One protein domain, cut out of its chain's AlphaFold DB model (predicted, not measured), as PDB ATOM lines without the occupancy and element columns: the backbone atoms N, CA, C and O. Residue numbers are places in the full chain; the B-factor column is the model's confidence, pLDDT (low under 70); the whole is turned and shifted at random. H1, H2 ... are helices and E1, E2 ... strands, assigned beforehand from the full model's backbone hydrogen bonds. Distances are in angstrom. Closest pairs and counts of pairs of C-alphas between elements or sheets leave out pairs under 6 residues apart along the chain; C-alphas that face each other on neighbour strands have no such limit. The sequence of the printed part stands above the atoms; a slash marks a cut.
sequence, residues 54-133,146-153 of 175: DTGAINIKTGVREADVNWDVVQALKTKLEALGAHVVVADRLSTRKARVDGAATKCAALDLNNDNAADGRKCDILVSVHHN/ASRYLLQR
ATOM      1  N   ASP A  54       6.752  53.338   1.986       93.62
ATOM      2  CA  ASP A  54       7.378  54.646   2.175       93.62
ATOM      3  C   ASP A  54       8.317  54.928   0.993       93.62
ATOM      4  O   ASP A  54       9.249  54.166   0.718       93.62
ATOM      5  N   THR A  55       8.043  55.992   0.243       92.00
ATOM      6  CA  THR A  55       8.805  56.345  -0.962       92.00
ATOM      7  C   THR A  55      10.022  57.211  -0.667       92.00
ATOM      8  O   THR A  55      10.891  57.322  -1.535       92.00
ATOM      9  N   GLY A  56      10.072  57.836   0.513       89.62
ATOM     10  CA  GLY A  56      10.929  58.992   0.757       89.62
ATOM     11  C   GLY A  56      10.612  60.146  -0.193       89.62
ATOM     12  O   GLY A  56       9.486  60.265  -0.697       89.62
ATOM     13  N   ALA A  57      11.609  60.988  -0.456       86.94
ATOM     14  CA  ALA A  57      11.475  62.071  -1.423       86.94
ATOM     15  C   ALA A  57      11.169  61.543  -2.839       86.94
ATOM     16  O   ALA A  57      11.639  60.484  -3.254       86.94
ATOM     17  N   ILE A  58      10.400  62.308  -3.615       85.38
ATOM     18  CA  ILE A  58      10.125  62.006  -5.025       85.38
ATOM     19  C   ILE A  58      10.614  63.173  -5.870       85.38
ATOM     20  O   ILE A  58      10.267  64.330  -5.624       85.38
ATOM     21  N   ASN A  59      11.406  62.875  -6.895       81.94
ATOM     22  CA  ASN A  59      11.791  63.878  -7.873       81.94
ATOM     23  C   ASN A  59      10.564  64.284  -8.704       81.94
ATOM     24  O   ASN A  59      10.040  63.484  -9.473       81.94
ATOM     25  N   ILE A  60      10.142  65.543  -8.599       80.25
ATOM     26  CA  ILE A  60       8.934  66.048  -9.276       80.25
ATOM     27  C   ILE A  60       9.016  66.031 -10.810       80.25
ATOM     28  O   ILE A  60       7.986  66.057 -11.473       80.25
ATOM     29  N   LYS A  61      10.226  66.013 -11.388       78.62
ATOM     30  CA  LYS A  61      10.430  66.025 -12.845       78.62
ATOM     31  C   LYS A  61      10.480  64.618 -13.427       78.62
ATOM     32  O   LYS A  61       9.982  64.402 -14.525       78.62
ATOM     33  N   THR A  62      11.120  63.684 -12.725       80.94
ATOM     34  CA  THR A  62      11.380  62.328 -13.236       80.94
ATOM     35  C   THR A  62      10.508  61.253 -12.594       80.94
ATOM     36  O   THR A  62      10.464  60.137 -13.098       80.94
ATOM     37  N   GLY A  63       9.847  61.551 -11.473       83.69
ATOM     38  CA  GLY A  63       9.089  60.581 -10.679       83.69
ATOM     39  C   GLY A  63       9.958  59.580  -9.909       83.69
ATOM     40  O   GLY A  63       9.424  58.682  -9.263       83.69
ATOM     41  N   VAL A  64      11.288  59.714  -9.962       86.25
ATOM     42  CA  VAL A  64      12.214  58.817  -9.257       86.25
ATOM     43  C   VAL A  64      12.023  58.958  -7.749       86.25
ATOM     44  O   VAL A  64      12.030  60.071  -7.220       86.25
ATOM     45  N   ARG A  65      11.870  57.818  -7.071       89.62
ATOM     46  CA  ARG A  65      11.669  57.724  -5.622       89.62
ATOM     47  C   ARG A  65      13.003  57.522  -4.916       89.62
ATOM     48  O   ARG A  65      13.807  56.692  -5.340       89.62
ATOM     49  N   GLU A  66      13.206  58.222  -3.810       89.31
ATOM     50  CA  GLU A  66      14.387  58.099  -2.958       89.31
ATOM     51  C   GLU A  66      14.618  56.648  -2.524       89.31
ATOM     52  O   GLU A  66      15.732  56.143  -2.636       89.31
ATOM     53  N   ALA A  67      13.550  55.952  -2.121       93.75
ATOM     54  CA  ALA A  67      13.609  54.557  -1.686       93.75
ATOM     55  C   ALA A  67      14.233  53.613  -2.732       93.75
ATOM     56  O   ALA A  67      14.865  52.621  -2.367       93.75
ATOM     57  N   ASP A  68      14.054  53.893  -4.026       93.69
ATOM     58  CA  ASP A  68      14.618  53.068  -5.098       93.69
ATOM     59  C   ASP A  68      16.098  53.388  -5.321       93.69
ATOM     60  O   ASP A  68      16.916  52.477  -5.414       93.69
ATOM     61  N   VAL A  69      16.468  54.671  -5.287       91.12
ATOM     62  CA  VAL A  69      17.877  55.091  -5.364       91.12
ATOM     63  C   VAL A  69      18.673  54.562  -4.167       91.12
ATOM     64  O   VAL A  69      19.783  54.057  -4.332       91.12
ATOM     65  N   ASN A  70      18.110  54.641  -2.957       92.62
ATOM     66  CA  ASN A  70      18.717  54.096  -1.742       92.62
ATOM     67  C   ASN A  70      18.982  52.595  -1.891       92.62
ATOM     68  O   ASN A  70      20.069  52.122  -1.555       92.62
ATOM     69  N   TRP A  71      18.010  51.856  -2.432       96.06
ATOM     70  CA  TRP A  71      18.139  50.425  -2.678       96.06
ATOM     71  C   TRP A  71      19.265  50.109  -3.665       96.06
ATOM     72  O   TRP A  71      20.132  49.294  -3.357       96.06
ATOM     73  N   ASP A  72      19.310  50.794  -4.807       94.75
ATOM     74  CA  ASP A  72      20.338  50.561  -5.826       94.75
ATOM     75  C   ASP A  72      21.753  50.835  -5.286       94.75
ATOM     76  O   ASP A  72      22.682  50.054  -5.520       94.75
ATOM     77  N   VAL A  73      21.920  51.899  -4.491       92.88
ATOM     78  CA  VAL A  73      23.196  52.209  -3.830       92.88
ATOM     79  C   VAL A  73      23.569  51.147  -2.794       92.88
ATOM     80  O   VAL A  73      24.727  50.728  -2.754       92.88
ATOM     81  N   VAL A  74      22.617  50.674  -1.984       96.38
ATOM     82  CA  VAL A  74      22.857  49.598  -1.008       96.38
ATOM     83  C   VAL A  74      23.296  48.310  -1.695       96.38
ATOM     84  O   VAL A  74      24.259  47.689  -1.247       96.38
ATOM     85  N   GLN A  75      22.676  47.938  -2.814       97.62
ATOM     86  CA  GLN A  75      23.061  46.741  -3.562       97.62
ATOM     87  C   GLN A  75      24.469  46.872  -4.159       97.62
ATOM     88  O   GLN A  75      25.272  45.943  -4.060       97.62
ATOM     89  N   ALA A  76      24.818  48.043  -4.700       93.56
ATOM     90  CA  ALA A  76      26.172  48.306  -5.181       93.56
ATOM     91  C   ALA A  76      27.214  48.286  -4.044       93.56
ATOM     92  O   ALA A  76      28.326  47.777  -4.220       93.56
ATOM     93  N   LEU A  77      26.865  48.825  -2.872       93.94
ATOM     94  CA  LEU A  77      27.720  48.815  -1.687       93.94
ATOM     95  C   LEU A  77      27.915  47.395  -1.145       93.94
ATOM     96  O   LEU A  77      29.050  47.026  -0.847       93.94
ATOM     97  N   LYS A  78      26.850  46.585  -1.092       97.56
ATOM     98  CA  LYS A  78      26.901  45.164  -0.725       97.56
ATOM     99  C   LYS A  78      27.952  44.432  -1.549       97.56
ATOM    100  O   LYS A  78      28.885  43.880  -0.975       97.56
ATOM    101  N   THR A  79      27.861  44.503  -2.878       95.56
ATOM    102  CA  THR A  79      28.811  43.826  -3.775       95.56
ATOM    103  C   THR A  79      30.257  44.239  -3.499       95.56
ATOM    104  O   THR A  79      31.149  43.395  -3.481       95.56
ATOM    105  N   LYS A  80      30.507  45.531  -3.254       95.31
ATOM    106  CA  LYS A  80      31.857  46.034  -2.958       95.31
ATOM    107  C   LYS A  80      32.377  45.547  -1.607       95.31
ATOM    108  O   LYS A  80      33.544  45.187  -1.516       95.31
ATOM    109  N   LEU A  81      31.544  45.548  -0.569       95.94
ATOM    110  CA  LEU A  81      31.935  45.112   0.773       95.94
ATOM    111  C   LEU A  81      32.177  43.600   0.834       95.94
ATOM    112  O   LEU A  81      33.166  43.169   1.422       95.94
ATOM    113  N   GLU A  82      31.337  42.806   0.174       96.19
ATOM    114  CA  GLU A  82      31.524  41.353   0.074       96.19
ATOM    115  C   GLU A  82      32.797  41.000  -0.701       96.19
ATOM    116  O   GLU A  82      33.556  40.136  -0.272       96.19
ATOM    117  N   ALA A  83      33.101  41.723  -1.787       93.94
ATOM    118  CA  ALA A  83      34.361  41.558  -2.519       93.94
ATOM    119  C   ALA A  83      35.603  41.888  -1.668       93.94
ATOM    120  O   ALA A  83      36.699  41.410  -1.954       93.94
ATOM    121  N   LEU A  84      35.435  42.693  -0.615       93.75
ATOM    122  CA  LEU A  84      36.460  43.013   0.380       93.75
ATOM    123  C   LEU A  84      36.446  42.050   1.585       93.75
ATOM    124  O   LEU A  84      37.168  42.271   2.556       93.75
ATOM    125  N   GLY A  85      35.648  40.981   1.533       95.00
ATOM    126  CA  GLY A  85      35.600  39.930   2.548       95.00
ATOM    127  C   GLY A  85      34.709  40.236   3.752       95.00
ATOM    128  O   GLY A  85      34.836  39.556   4.768       95.00
ATOM    129  N   ALA A  86      33.845  41.251   3.689       96.88
ATOM    130  CA  ALA A  86      32.843  41.486   4.728       96.88
ATOM    131  C   ALA A  86      31.643  40.534   4.573       96.88
ATOM    132  O   ALA A  86      31.245  40.188   3.461       96.88
ATOM    133  N   HIS A  87      31.010  40.183   5.689       97.50
ATOM    134  CA  HIS A  87      29.698  39.542   5.718       97.50
ATOM    135  C   HIS A  87      28.627  40.631   5.705       97.50
ATOM    136  O   HIS A  87      28.511  41.400   6.658       97.50
ATOM    137  N   VAL A  88      27.854  40.731   4.624       97.88
ATOM    138  CA  VAL A  88      26.862  41.800   4.478       97.88
ATOM    139  C   VAL A  88      25.453  41.285   4.740       97.88
ATOM    140  O   VAL A  88      24.995  40.330   4.117       97.88
ATOM    141  N   VAL A  89      24.738  41.977   5.623       98.12
ATOM    142  CA  VAL A  89      23.308  41.778   5.883       98.12
ATOM    143  C   VAL A  89      22.551  42.971   5.317       98.12
ATOM    144  O   VAL A  89      22.816  44.103   5.697       98.12
ATOM    145  N   VAL A  90      21.582  42.744   4.435       98.12
ATOM    146  CA  VAL A  90      20.710  43.824   3.946       98.12
ATOM    147  C   VAL A  90      19.397  43.818   4.728       98.12
ATOM    148  O   VAL A  90      18.728  42.782   4.842       98.12
ATOM    149  N   ALA A  91      19.039  44.973   5.285       97.31
ATOM    150  CA  ALA A  91      17.768  45.187   5.963       97.31
ATOM    151  C   ALA A  91      16.598  44.999   4.985       97.31
ATOM    152  O   ALA A  91      16.701  45.313   3.798       97.31
ATOM    153  N   ASP A  92      15.472  44.485   5.477       97.50
ATOM    154  CA  ASP A  92      14.265  44.393   4.654       97.50
ATOM    155  C   ASP A  92      13.716  45.781   4.325       97.50
ATOM    156  O   ASP A  92      13.828  46.722   5.111       97.50
ATOM    157  N   ARG A  93      13.068  45.908   3.165       96.31
ATOM    158  CA  ARG A  93      12.431  47.159   2.737       96.31
ATOM    159  C   ARG A  93      11.109  47.354   3.478       96.31
ATOM    160  O   ARG A  93      10.051  47.012   2.953       96.31
ATOM    161  N   LEU A  94      11.174  47.906   4.687       96.00
ATOM    162  CA  LEU A  94      10.018  48.200   5.540       96.00
ATOM    163  C   LEU A  94       9.802  49.712   5.691       96.00
ATOM    164  O   LEU A  94      10.750  50.497   5.663       96.00
ATOM    165  N   SER A  95       8.550  50.117   5.906       92.19
ATOM    166  CA  SER A  95       8.142  51.529   5.948       92.19
ATOM    167  C   SER A  95       8.711  52.329   7.114       92.19
ATOM    168  O   SER A  95       8.773  53.549   7.040       92.19
ATOM    169  N   THR A  96       9.162  51.680   8.190       93.75
ATOM    170  CA  THR A  96       9.722  52.384   9.349       93.75
ATOM    171  C   THR A  96      11.187  52.038   9.547       93.75
ATOM    172  O   THR A  96      11.575  50.870   9.493       93.75
ATOM    173  N   ARG A  97      12.005  53.052   9.858       91.56
ATOM    174  CA  ARG A  97      13.428  52.862  10.190       91.56
ATOM    175  C   ARG A  97      13.613  51.858  11.323       91.56
ATOM    176  O   ARG A  97      14.462  50.984  11.216       91.56
ATOM    177  N   LYS A  98      12.798  51.948  12.381       93.94
ATOM    178  CA  LYS A  98      12.887  51.030  13.522       93.94
ATOM    179  C   LYS A  98      12.730  49.570  13.091       93.94
ATOM    180  O   LYS A  98      13.573  48.757  13.445       93.94
ATOM    181  N   ALA A  99      11.713  49.252  12.289       94.75
ATOM    182  CA  ALA A  99      11.509  47.881  11.828       94.75
ATOM    183  C   ALA A  99      12.671  47.382  10.953       94.75
ATOM    184  O   ALA A  99      13.080  46.230  11.084       94.75
ATOM    185  N   ARG A 100      13.241  48.247  10.101       96.62
ATOM    186  CA  ARG A 100      14.413  47.897   9.281       96.62
ATOM    187  C   ARG A 100      15.651  47.615  10.134       96.62
ATOM    188  O   ARG A 100      16.309  46.599   9.929       96.62
ATOM    189  N   VAL A 101      15.930  48.467  11.121       93.88
ATOM    190  CA  VAL A 101      17.061  48.305  12.052       93.88
ATOM    191  C   VAL A 101      16.901  47.046  12.912       93.88
ATOM    192  O   VAL A 101      17.833  46.248  12.999       93.88
ATOM    193  N   ASP A 102      15.719  46.822  13.493       95.12
ATOM    194  CA  ASP A 102      15.437  45.633  14.310       95.12
ATOM    195  C   ASP A 102      15.540  44.340  13.475       95.12
ATOM    196  O   ASP A 102      16.113  43.337  13.918       95.12
ATOM    197  N   GLY A 103      15.032  44.368  12.238       96.75
ATOM    198  CA  GLY A 103      15.141  43.259  11.292       96.75
ATOM    199  C   GLY A 103      16.591  42.960  10.909       96.75
ATOM    200  O   GLY A 103      17.001  41.800  10.913       96.75
ATOM    201  N   ALA A 104      17.403  43.988  10.649       95.88
ATOM    202  CA  ALA A 104      18.828  43.821  10.371       95.88
ATOM    203  C   ALA A 104      19.582  43.209  11.563       95.88
ATOM    204  O   ALA A 104      20.359  42.275  11.378       95.88
ATOM    205  N   ALA A 105      19.308  43.672  12.787       95.44
ATOM    206  CA  ALA A 105      19.896  43.102  13.996       95.44
ATOM    207  C   ALA A 105      19.523  41.620  14.172       95.44
ATOM    208  O   ALA A 105      20.388  40.797  14.470       95.44
ATOM    209  N   THR A 106      18.258  41.270  13.911       97.62
ATOM    210  CA  THR A 106      17.775  39.880  13.933       97.62
ATOM    211  C   THR A 106      18.500  39.020  12.897       97.62
ATOM    212  O   THR A 106      18.955  37.924  13.215       97.62
ATOM    213  N   LYS A 107      18.675  39.528  11.670       97.81
ATOM    214  CA  LYS A 107      19.407  38.826  10.607       97.81
ATOM    215  C   LYS A 107      20.883  38.617  10.944       97.81
ATOM    216  O   LYS A 107      21.397  37.540  10.673       97.81
ATOM    217  N   CYS A 108      21.553  39.599  11.550       96.19
ATOM    218  CA  CYS A 108      22.934  39.428  12.013       96.19
ATOM    219  C   CYS A 108      23.045  38.331  13.080       96.19
ATOM    220  O   CYS A 108      23.949  37.503  13.003       96.19
ATOM    221  N   ALA A 109      22.101  38.288  14.028       96.38
ATOM    222  CA  ALA A 109      22.076  37.262  15.070       96.38
ATOM    223  C   ALA A 109      21.819  35.854  14.512       96.38
ATOM    224  O   ALA A 109      22.286  34.880  15.093       96.38
ATOM    225  N   ALA A 110      21.103  35.758  13.391       97.50
ATOM    226  CA  ALA A 110      20.776  34.506  12.718       97.50
ATOM    227  C   ALA A 110      21.877  33.981  11.778       97.50
ATOM    228  O   ALA A 110      21.694  32.915  11.194       97.50
ATOM    229  N   LEU A 111      22.983  34.711  11.587       96.62
ATOM    230  CA  LEU A 111      24.096  34.226  10.769       96.62
ATOM    231  C   LEU A 111      24.716  32.970  11.393       96.62
ATOM    232  O   LEU A 111      24.952  32.933  12.597       96.62
ATOM    233  N   ASP A 112      25.015  31.990  10.545       96.81
ATOM    234  CA  ASP A 112      25.824  30.809  10.848       96.81
ATOM    235  C   ASP A 112      27.121  30.925  10.038       96.81
ATOM    236  O   ASP A 112      27.197  30.510   8.880       96.81
ATOM    237  N   LEU A 113      28.126  31.605  10.595       94.19
ATOM    238  CA  LEU A 113      29.415  31.790   9.925       94.19
ATOM    239  C   LEU A 113      30.339  30.580  10.118       94.19
ATOM    240  O   LEU A 113      31.333  30.452   9.397       94.19
ATOM    241  N   ASN A 114      30.012  29.696  11.063       93.31
ATOM    242  CA  ASN A 114      30.783  28.499  11.384       93.31
ATOM    243  C   ASN A 114      30.332  27.263  10.576       93.31
ATOM    244  O   ASN A 114      31.082  26.292  10.493       93.31
ATOM    245  N   ASN A 115      29.179  27.339   9.902       94.31
ATOM    246  CA  ASN A 115      28.524  26.279   9.128       94.31
ATOM    247  C   ASN A 115      28.183  25.035   9.968       94.31
ATOM    248  O   ASN A 115      28.359  23.903   9.507       94.31
ATOM    249  N   ASP A 116      27.718  25.230  11.202       96.50
ATOM    250  CA  ASP A 116      27.330  24.144  12.113       96.50
ATOM    251  C   ASP A 116      25.805  23.924  12.199       96.50
ATOM    252  O   ASP A 116      25.340  23.051  12.936       96.50
ATOM    253  N   ASN A 117      25.032  24.622  11.360       95.38
ATOM    254  CA  ASN A 117      23.569  24.669  11.341       95.38
ATOM    255  C   ASN A 117      22.952  25.301  12.601       95.38
ATOM    256  O   ASN A 117      21.778  25.050  12.900       95.38
ATOM    257  N   ALA A 118      23.701  26.129  13.330       96.06
ATOM    258  CA  ALA A 118      23.201  26.926  14.441       96.06
ATOM    259  C   ALA A 118      23.465  28.421  14.216       96.06
ATOM    260  O   ALA A 118      24.429  28.834  13.586       96.06
ATOM    261  N   ALA A 119      22.574  29.263  14.743       95.19
ATOM    262  CA  ALA A 119      22.774  30.705  14.711       95.19
ATOM    263  C   ALA A 119      23.887  31.108  15.690       95.19
ATOM    264  O   ALA A 119      23.814  30.783  16.877       95.19
ATOM    265  N   ASP A 120      24.855  31.900  15.226       93.94
ATOM    266  CA  ASP A 120      25.983  32.350  16.048       93.94
ATOM    267  C   ASP A 120      25.572  33.389  17.112       93.94
ATOM    268  O   ASP A 120      26.357  33.728  18.001       93.94
ATOM    269  N   GLY A 121      24.373  33.978  17.009       94.25
ATOM    270  CA  GLY A 121      23.887  35.001  17.942       94.25
ATOM    271  C   GLY A 121      24.686  36.311  17.895       94.25
ATOM    272  O   GLY A 121      24.675  37.091  18.853       94.25
ATOM    273  N   ARG A 122      25.416  36.561  16.801       91.81
ATOM    274  CA  ARG A 122      26.328  37.705  16.674       91.81
ATOM    275  C   ARG A 122      25.593  39.015  16.407       91.81
ATOM    276  O   ARG A 122      24.595  39.078  15.698       91.81
ATOM    277  N   LYS A 123      26.139  40.112  16.930       94.25
ATOM    278  CA  LYS A 123      25.715  41.464  16.541       94.25
ATOM    279  C   LYS A 123      26.357  41.848  15.210       94.25
ATOM    280  O   LYS A 123      27.460  41.395  14.907       94.25
ATOM    281  N   CYS A 124      25.696  42.725  14.459       92.62
ATOM    282  CA  CYS A 124      26.381  43.450  13.395       92.62
ATOM    283  C   CYS A 124      27.485  44.316  14.027       92.62
ATOM    284  O   CYS A 124      27.246  44.937  15.066       92.62
ATOM    285  N   ASP A 125      28.661  44.387  13.405       95.25
ATOM    286  CA  ASP A 125      29.738  45.287  13.835       95.25
ATOM    287  C   ASP A 125      29.365  46.752  13.559       95.25
ATOM    288  O   ASP A 125      29.703  47.650  14.325       95.25
ATOM    289  N   ILE A 126      28.646  47.000  12.460       92.81
ATOM    290  CA  ILE A 126      28.134  48.321  12.093       92.81
ATOM    291  C   ILE A 126      26.847  48.193  11.278       92.81
ATOM    292  O   ILE A 126      26.670  47.231  10.527       92.81
ATOM    293  N   LEU A 127      25.969  49.188  11.405       94.38
ATOM    294  CA  LEU A 127      24.855  49.420  10.491       94.38
ATOM    295  C   LEU A 127      25.104  50.717   9.720       94.38
ATOM    296  O   LEU A 127      25.426  51.747  10.311       94.38
ATOM    297  N   VAL A 128      24.949  50.665   8.400       93.88
ATOM    298  CA  VAL A 128      25.058  51.820   7.508       93.88
ATOM    299  C   VAL A 128      23.701  52.058   6.865       93.88
ATOM    300  O   VAL A 128      23.257  51.246   6.055       93.88
ATOM    301  N   SER A 129      23.055  53.171   7.216       92.31
ATOM    302  CA  SER A 129      21.821  53.602   6.557       92.31
ATOM    303  C   SER A 129      22.135  54.584   5.429       92.31
ATOM    304  O   SER A 129      22.939  55.506   5.592       92.31
ATOM    305  N   VAL A 130      21.544  54.342   4.261       90.62
ATOM    306  CA  VAL A 130      21.724  55.128   3.039       90.62
ATOM    307  C   VAL A 130      20.443  55.893   2.748       90.62
ATOM    308  O   VAL A 130      19.394  55.286   2.535       90.62
ATOM    309  N   HIS A 131      20.564  57.215   2.693       88.31
ATOM    310  CA  HIS A 131      19.498  58.157   2.367       88.31
ATOM    311  C   HIS A 131      19.979  59.166   1.327       88.31
ATOM    312  O   HIS A 131      21.170  59.500   1.294       88.31
ATOM    313  N   HIS A 132      19.047  59.682   0.525       84.62
ATOM    314  CA  HIS A 132      19.309  60.755  -0.425       84.62
ATOM    315  C   HIS A 132      18.392  61.935  -0.144       84.62
ATOM    316  O   HIS A 132      17.173  61.840  -0.235       84.62
ATOM    317  N   ASN A 133      18.991  63.086   0.144       76.38
ATOM    318  CA  ASN A 133      18.217  64.295   0.392       76.38
ATOM    319  C   ASN A 133      17.453  64.735  -0.872       76.38
ATOM    320  O   ASN A 133      17.949  64.611  -1.994       76.38
ATOM    321  N   ALA A 146      25.368  70.631 -10.329       37.19
ATOM    322  CA  ALA A 146      25.380  69.194 -10.595       37.19
ATOM    323  C   ALA A 146      25.077  68.482  -9.280       37.19
ATOM    324  O   ALA A 146      25.981  68.223  -8.491       37.19
ATOM    325  N   SER A 147      23.794  68.233  -9.019       33.59
ATOM    326  CA  SER A 147      23.288  67.520  -7.845       33.59
ATOM    327  C   SER A 147      23.973  66.156  -7.712       33.59
ATOM    328  O   SER A 147      23.549  65.168  -8.311       33.59
ATOM    329  N   ARG A 148      25.073  66.118  -6.958       35.41
ATOM    330  CA  ARG A 148      25.788  64.902  -6.584       35.41
ATOM    331  C   ARG A 148      25.197  64.409  -5.269       35.41
ATOM    332  O   ARG A 148      25.217  65.124  -4.274       35.41
ATOM    333  N   TYR A 149      24.651  63.198  -5.331       35.56
ATOM    334  CA  TYR A 149      24.116  62.378  -4.247       35.56
ATOM    335  C   TYR A 149      24.795  62.640  -2.895       35.56
ATOM    336  O   TYR A 149      25.951  62.269  -2.684       35.56
ATOM    337  N   LEU A 150      24.070  63.278  -1.977       31.91
ATOM    338  CA  LEU A 150      24.492  63.405  -0.590       31.91
ATOM    339  C   LEU A 150      23.985  62.191   0.169       31.91
ATOM    340  O   LEU A 150      22.793  62.077   0.432       31.91
ATOM    341  N   LEU A 151      24.913  61.298   0.503       36.41
ATOM    342  CA  LEU A 151      24.710  60.304   1.545       36.41
ATOM    343  C   LEU A 151      24.632  61.059   2.875       36.41
ATOM    344  O   LEU A 151      25.667  61.466   3.407       36.41
ATOM    345  N   GLN A 152      23.429  61.250   3.413       34.78
ATOM    346  CA  GLN A 152      23.277  61.633   4.816       34.78
ATOM    347  C   GLN A 152      23.772  60.440   5.649       34.78
ATOM    348  O   GLN A 152      23.058  59.457   5.837       34.78
ATOM    349  N   ARG A 153      25.039  60.466   6.080       34.50
ATOM    350  CA  ARG A 153      25.600  59.414   6.936       34.50
ATOM    351  C   ARG A 153      25.131  59.629   8.371       34.50
ATOM    352  O   ARG A 153      25.812  60.292   9.148       34.50
TER     353      ARG A 153
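AT A GLANCE: This is residues 54 to 133 and 146 to 153 of the 175 residues of the protein "N-acetylmuramoyl-L-alanine amidase" of Candidatus Kaiserbacteria bacterium (UniProt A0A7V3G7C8). Helices H1 and H2 stay apart, with the short strands E1 and E2 loosely placed between them and unnamed loops, residues 54 to 65 and 110 to 125, at opposite ends of the longest axis. The 88 printed residues hold H1, E1, H2 and E2 in that order; the class is mixed, with under half in named elements. The whole is loose, radius of gyration of the C-alphas 15.2 A, and elongated, spanning 52 by 27 by 18 A.

IN THESE COORDINATES: H1, residues 66 to 83, begins at C-alpha (14.387, 58.099, -2.958) and is 25.9 A long. E1 is residues 87 to 90, 10.1 A; H2 is residues 97 to 109, 18.5 A. E2, residues 126 to 130, 13.0 A, ends at C-alpha (21.724, 55.128, 3.039).

HOW THE PARTS SIT: The closest C-alphas of H1 and E1, Lys 78 and Val 88, are 6.2 A apart; of E1 and H2, Val 89 and Cys 108, 6.6 A; of H1 and E2, Asn 70 and Val 130, 5.7 A. H2 and E2 are near each other. E1 and E2 pair with no named strand. In H1 and H2, every O i to N i+4 pair is within hydrogen-bond range.

THE WHOLE: Residues 134 to 145 are not printed; C-alphas 133 and 146 are 14.0 A apart. The H2 to E2 link is long. Residues 146 to 153 have pLDDT under 70.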